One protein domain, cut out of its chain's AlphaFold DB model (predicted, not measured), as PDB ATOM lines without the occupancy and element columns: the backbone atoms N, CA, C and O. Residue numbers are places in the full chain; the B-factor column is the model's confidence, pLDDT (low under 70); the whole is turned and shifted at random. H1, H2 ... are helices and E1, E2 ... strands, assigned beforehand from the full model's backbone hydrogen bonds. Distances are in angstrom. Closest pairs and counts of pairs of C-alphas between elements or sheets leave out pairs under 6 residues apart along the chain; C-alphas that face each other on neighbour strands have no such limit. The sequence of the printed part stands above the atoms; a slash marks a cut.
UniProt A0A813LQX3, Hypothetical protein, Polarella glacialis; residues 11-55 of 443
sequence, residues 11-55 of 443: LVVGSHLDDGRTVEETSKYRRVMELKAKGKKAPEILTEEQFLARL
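This is residues 11 to 55 of the 443 residues of the protein "Hypothetical protein" of Polarella glacialis (UniProt A0A813LQX3). The printed part is a flat, open triangle: two short parallel strands, E1 and E2, lie side by side along one side, helix H1 makes a second, and the long loop of residues 14 to 26 makes the third. The short helix H2 follows E2 at the corner where the loop leaves E1. The 45 printed residues include two named strands and two named helices, in the order E1, H1, E2, H2, and the class is mixed, helices and strands. The whole is only just loose, close to compact, with a radius of gyration of the C-alphas of 11.5 A and spans of 28 by 27 by 9 A.

E2, residues 44 to 47, is 10.1 A long. E1, residues 11 to 13, begins at C-alpha 11 (172.722, 232.039, 135.646) and is 6.3 A long. H1, residues 27 to 37, measures 15.3 A from its first C-alpha at (170.101, 230.008, 123.827). H2, residues 48 to 53, is 8.7 A long and ends at C-alpha 53 (173.606, 241.620, 147.110).

E1 and E2 are parallel neighbours at 24 degrees, with N 11 and O 44 2.8 A apart and N 46 and O 11 2.9 A apart, within hydrogen-bond range. E1, H1 and E2 form a strand-helix-strand unit, two parallel strands with a helix between them in the chain, and its crossover is right-handed. H1 and E1 are near each other, with 5 pairs of C-alphas within 10 A, and so are H1 and E2, also with 5. The closest C-alphas of E1 and H2, those of Val 13 and Glu 48, are 6.4 A apart. H1 and H2 are apart. In H1 and H2 every O i to N i+4 pair is within hydrogen-bond range.

The C-alphas farthest apart, those of Asp 19 and Gly 39, are 31.5 A apart. The printed part has no cut. The link from E1 to H1, 13 residues, is long; H1 to E2 is short and E2 to H2 tight. The mean pLDDT of the printed part is 76.9, and residues 18 to 20 and 25 are under 70.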
ATOM      1  N   LEU A  11     172.612 231.288 136.893       82.38
ATOM      2  CA  LEU A  11     172.722 232.039 135.646       82.38
ATOM      3  C   LEU A  11     172.477 233.516 135.968       82.38
ATOM      4  O   LEU A  11     171.349 233.899 136.263       82.38
ATOM      5  N   VAL A  12     173.530 234.332 135.916       83.75
ATOM      6  CA  VAL A  12     173.416 235.784 136.107       83.75
ATOM      7  C   VAL A  12     173.051 236.428 134.777       83.75
ATOM      8  O   VAL A  12     173.669 236.131 133.751       83.75
ATOM      9  N   VAL A  13     172.024 237.271 134.787       81.06
ATOM     10  CA  VAL A  13     171.459 237.886 133.588       81.06
ATOM     11  C   VAL A  13     171.532 239.405 133.726       81.06
ATOM     12  O   VAL A  13     171.055 239.966 134.711       81.06
ATOM     13  N   GLY A  14     172.162 240.051 132.742       75.38
ATOM     14  CA  GLY A  14     172.196 241.510 132.611       75.38
ATOM     15  C   GLY A  14     170.917 242.063 131.971       75.38
ATOM     16  O   GLY A  14     170.013 241.310 131.618       75.38
ATOM     17  N   SER A  15     170.833 243.381 131.799       72.19
ATOM     18  CA  SER A  15     169.653 244.019 131.195       72.19
ATOM     19  C   SER A  15     169.565 243.807 129.675       72.19
ATOM     20  O   SER A  15     168.477 243.575 129.152       72.19
ATOM     21  N   HIS A  16     170.701 243.834 128.970       75.69
ATOM     22  CA  HIS A  16     170.802 243.679 127.514       75.69
ATOM     23  C   HIS A  16     172.054 242.871 127.143       75.69
ATOM     24  O   HIS A  16     173.005 242.794 127.922       75.69
ATOM     25  N   LEU A  17     172.055 242.259 125.958       71.38
ATOM     26  CA  LEU A  17     173.249 241.634 125.377       71.38
ATOM     27  C   LEU A  17     174.166 242.687 124.736       71.38
ATOM     28  O   LEU A  17     173.707 243.769 124.379       71.38
ATOM     29  N   ASP A  18     175.435 242.337 124.503       65.69
ATOM     30  CA  ASP A  18     176.432 243.214 123.855       65.69
ATOM     31  C   ASP A  18     176.019 243.683 122.443       65.69
ATOM     32  O   ASP A  18     176.567 244.644 121.909       65.69
ATOM     33  N   ASP A  19     175.041 243.008 121.831       66.00
ATOM     34  CA  ASP A  19     174.457 243.336 120.527       66.00
ATOM     35  C   ASP A  19     173.095 244.057 120.609       66.00
ATOM     36  O   ASP A  19     172.437 244.247 119.585       66.00
ATOM     37  N   GLY A  20     172.666 244.468 121.809       66.94
ATOM     38  CA  GLY A  20     171.451 245.253 122.056       66.94
ATOM     39  C   GLY A  20     170.146 244.453 122.128       66.94
ATOM     40  O   GLY A  20     169.088 245.041 122.350       66.94
ATOM     41  N   ARG A  21     170.183 243.125 121.959       73.69
ATOM     42  CA  ARG A  21     168.990 242.265 122.052       73.69
ATOM     43  C   ARG A  21     168.610 241.952 123.497       73.69
ATOM     44  O   ARG A  21     169.434 242.039 124.413       73.69
ATOM     45  N   THR A  22     167.356 241.543 123.698       71.50
ATOM     46  CA  THR A  22     166.872 241.111 125.011       71.50
ATOM     47  C   THR A  22     167.493 239.768 125.395       71.50
ATOM     48  O   THR A  22     167.706 238.864 124.582       71.50
ATOM     49  N   VAL A  23     167.793 239.617 126.680       73.88
ATOM     50  CA  VAL A  23     168.454 238.429 127.242       73.88
ATOM     51  C   VAL A  23     167.649 237.131 127.089       73.88
ATOM     52  O   VAL A  23     168.221 236.034 127.092       73.88
ATOM     53  N   GLU A  24     166.339 237.253 126.879       74.44
ATOM     54  CA  GLU A  24     165.395 236.152 126.665       74.44
ATOM     55  C   GLU A  24     165.643 235.407 125.348       74.44
ATOM     56  O   GLU A  24     165.389 234.203 125.243       74.44
ATOM     57  N   GLU A  25     166.217 236.088 124.354       69.94
ATOM     58  CA  GLU A  25     166.532 235.496 123.055       69.94
ATOM     59  C   GLU A  25     167.760 234.582 123.106       69.94
ATOM     60  O   GLU A  25     168.012 233.799 122.177       69.94
ATOM     61  N   THR A  26     168.526 234.609 124.200       77.88
ATOM     62  CA  THR A  26     169.715 233.769 124.316       77.88
ATOM     63  C   THR A  26     169.364 232.286 124.388       77.88
ATOM     64  O   THR A  26     168.416 231.845 125.039       77.88
ATOM     65  N   SER A  27     170.196 231.468 123.744       74.69
ATOM     66  CA  SER A  27     170.101 230.008 123.827       74.69
ATOM     67  C   SER A  27     170.298 229.485 125.256       74.69
ATOM     68  O   SER A  27     169.751 228.441 125.607       74.69
ATOM     69  N   LYS A  28     171.032 230.221 126.104       78.19
ATOM     70  CA  LYS A  28     171.244 229.884 127.519       78.19
ATOM     71  C   LYS A  28     169.988 230.123 128.361       78.19
ATOM     72  O   LYS A  28     169.597 229.216 129.091       78.19
ATOM     73  N   TYR A  29     169.328 231.275 128.214       80.06
ATOM     74  CA  TYR A  29     168.092 231.588 128.941       80.06
ATOM     75  C   TYR A  29     166.959 230.626 128.564       80.06
ATOM     76  O   TYR A  29     166.364 229.986 129.436       80.06
ATOM     77  N   ARG A  30     166.746 230.406 127.257       79.88
ATOM     78  CA  ARG A  30     165.752 229.439 126.756       79.88
ATOM     79  C   ARG A  30     165.989 228.031 127.292       79.88
ATOM     80  O   ARG A  30     165.047 227.356 127.699       79.88
ATOM     81  N   ARG A  31     167.251 227.600 127.380       76.62
ATOM     82  CA  ARG A  31     167.582 226.273 127.903       76.62
ATOM     83  C   ARG A  31     167.287 226.124 129.397       76.62
ATOM     84  O   ARG A  31     166.841 225.056 129.810       76.62
ATOM     85  N   VAL A  32     167.514 227.163 130.202       80.38
ATOM     86  CA  VAL A  32     167.156 227.146 131.631       80.38
ATOM     87  C   VAL A  32     165.638 227.072 131.807       80.38
ATOM     88  O   VAL A  32     165.164 226.268 132.609       80.38
ATOM     89  N   MET A  33     164.873 227.822 131.009       80.25
ATOM     90  CA  MET A  33     163.406 227.773 131.038       80.25
ATOM     91  C   MET A  33     162.859 226.405 130.607       80.25
ATOM     92  O   MET A  33     161.966 225.871 131.260       80.25
ATOM     93  N   GLU A  34     163.448 225.774 129.587       79.62
ATOM     94  CA  GLU A  34     163.105 224.397 129.204       79.62
ATOM     95  C   GLU A  34     163.391 223.375 130.313       79.62
ATOM     96  O   GLU A  34     162.627 222.424 130.487       79.62
ATOM     97  N   LEU A  35     164.503 223.526 131.043       78.56
ATOM     98  CA  LEU A  35     164.852 222.622 132.143       78.56
ATOM     99  C   LEU A  35     163.892 222.788 133.326       78.56
ATOM    100  O   LEU A  35     163.467 221.775 133.885       78.56
ATOM    101  N   LYS A  36     163.488 224.030 133.637       78.56
ATOM    102  CA  LYS A  36     162.443 224.324 134.632       78.56
ATOM    103  C   LYS A  36     161.092 223.732 134.222       78.56
ATOM    104  O   LYS A  36     160.470 223.045 135.025       78.56
ATOM    105  N   ALA A  37     160.680 223.905 132.965       78.69
ATOM    106  CA  ALA A  37     159.429 223.345 132.446       78.69
ATOM    107  C   ALA A  37     159.402 221.805 132.470       78.69
ATOM    108  O   ALA A  37     158.349 221.200 132.643       78.69
ATOM    109  N   LYS A  38     160.565 221.157 132.327       77.56
ATOM    110  CA  LYS A  38     160.721 219.693 132.388       77.56
ATOM    111  C   LYS A  38     160.928 219.149 133.809       77.56
ATOM    112  O   LYS A  38     161.223 217.963 133.944       77.56
ATOM    113  N   GLY A  39     160.833 219.989 134.847       72.69
ATOM    114  CA  GLY A  39     161.005 219.591 136.251       72.69
ATOM    115  C   GLY A  39     162.413 219.093 136.602       72.69
ATOM    116  O   GLY A  39     162.585 218.361 137.573       72.69
ATOM    117  N   LYS A  40     163.430 219.436 135.800       73.50
ATOM    118  CA  LYS A  40     164.825 219.018 136.020       73.50
ATOM    119  C   LYS A  40     165.592 220.092 136.790       73.50
ATOM    120  O   LYS A  40     165.241 221.267 136.737       73.50
ATOM    121  N   LYS A  41     166.681 219.693 137.462       75.25
ATOM    122  CA  LYS A  41     167.594 220.620 138.152       75.25
ATOM    123  C   LYS A  41     168.070 221.694 137.165       75.25
ATOM    124  O   LYS A  41     168.748 221.380 136.187       75.25
ATOM    125  N   ALA A  42     167.669 222.937 137.408       77.19
ATOM    126  CA  ALA A  42     167.959 224.088 136.566       77.19
ATOM    127  C   ALA A  42     168.673 225.164 137.401       77.19
ATOM    128  O   ALA A  42     168.359 225.294 138.585       77.19
ATOM    129  N   PRO A  43     169.603 225.934 136.810       80.88
ATOM    130  CA  PRO A  43     170.247 227.046 137.504       80.88
ATOM    131  C   PRO A  43     169.223 228.091 137.967       80.88
ATOM    132  O   PRO A  43     168.258 228.385 137.250       80.88
ATOM    133  N   GLU A  44     169.441 228.682 139.143       80.75
ATOM    134  CA  GLU A  44     168.679 229.851 139.596       80.75
ATOM    135  C   GLU A  44     169.078 231.066 138.742       80.75
ATOM    136  O   GLU A  44     170.257 231.265 138.447       80.75
ATOM    137  N   ILE A  45     168.094 231.848 138.294       82.19
ATOM    138  CA  ILE A  45     168.336 233.036 137.468       82.19
ATOM    139  C   ILE A  45     168.448 234.227 138.413       82.19
ATOM    140  O   ILE A  45     167.504 234.477 139.158       82.19
ATOM    141  N   LEU A  46     169.579 234.932 138.382       83.06
ATOM    142  CA  LEU A  46     169.834 236.110 139.210       83.06
ATOM    143  C   LEU A  46     169.971 237.348 138.330       83.06
ATOM    144  O   LEU A  46     170.658 237.307 137.306       83.06
ATOM    145  N   THR A  47     169.354 238.451 138.745       82.94
ATOM    146  CA  THR A  47     169.685 239.769 138.187       82.94
ATOM    147  C   THR A  47     171.037 240.239 138.717       82.94
ATOM    148  O   THR A  47     171.531 239.748 139.735       82.94
ATOM    149  N   GLU A  48     171.642 241.206 138.033       77.06
ATOM    150  CA  GLU A  48     172.899 241.826 138.463       77.06
ATOM    151  C   GLU A  48     172.821 242.354 139.907       77.06
ATOM    152  O   GLU A  48     173.690 242.057 140.723       77.06
ATOM    153  N   GLU A  49     171.725 243.021 140.272       78.94
ATOM    154  CA  GLU A  49     171.489 243.528 141.631       78.94
ATOM    155  C   GLU A  49     171.413 242.406 142.679       78.94
ATOM    156  O   GLU A  49     172.002 242.503 143.756       78.94
ATOM    157  N   GLN A  50     170.725 241.305 142.357       81.25
ATOM    158  CA  GLN A  50     170.599 240.146 143.247       81.25
ATOM    159  C   GLN A  50     171.923 239.402 143.416       81.25
ATOM    160  O   GLN A  50     172.197 238.861 144.487       81.25
ATOM    161  N   PHE A  51     172.744 239.365 142.366       80.25
ATOM    162  CA  PHE A  51     174.086 238.806 142.435       80.25
ATOM    163  C   PHE A  51     174.990 239.665 143.326       80.25
ATOM    164  O   PHE A  51     175.635 239.132 144.228       80.25
ATOM    165  N   LEU A  52     174.974 240.988 143.135       77.31
ATOM    166  CA  LEU A  52     175.761 241.933 143.932       77.31
ATOM    167  C   LEU A  52     175.373 241.901 145.417       77.31
ATOM    168  O   LEU A  52     176.253 241.922 146.273       77.31
ATOM    169  N   ALA A  53     174.084 241.756 145.733       80.38
ATOM    170  CA  ALA A  53     173.606 241.620 147.110       80.38
ATOM    171  C   ALA A  53     174.056 240.316 147.803       80.38
ATOM    172  O   ALA A  53     174.050 240.241 149.031       80.38
ATOM    173  N   ARG A  54     174.436 239.280 147.037       77.75
ATOM    174  CA  ARG A  54     174.948 238.004 147.571       77.75
ATOM    175  C   ARG A  54     176.469 237.994 147.758       77.75
ATOM    176  O   ARG A  54     176.990 237.027 148.312       77.75
ATOM    177  N   LEU A  55     177.183 239.032 147.320       74.00
ATOM    178  CA  LEU A  55     178.615 239.159 147.578       74.00
ATOM    179  C   LEU A  55     178.843 239.630 149.025       74.00
ATOM    180  O   LEU A  55     178.143 240.530 149.491       74.00
TER     181      LEU A  55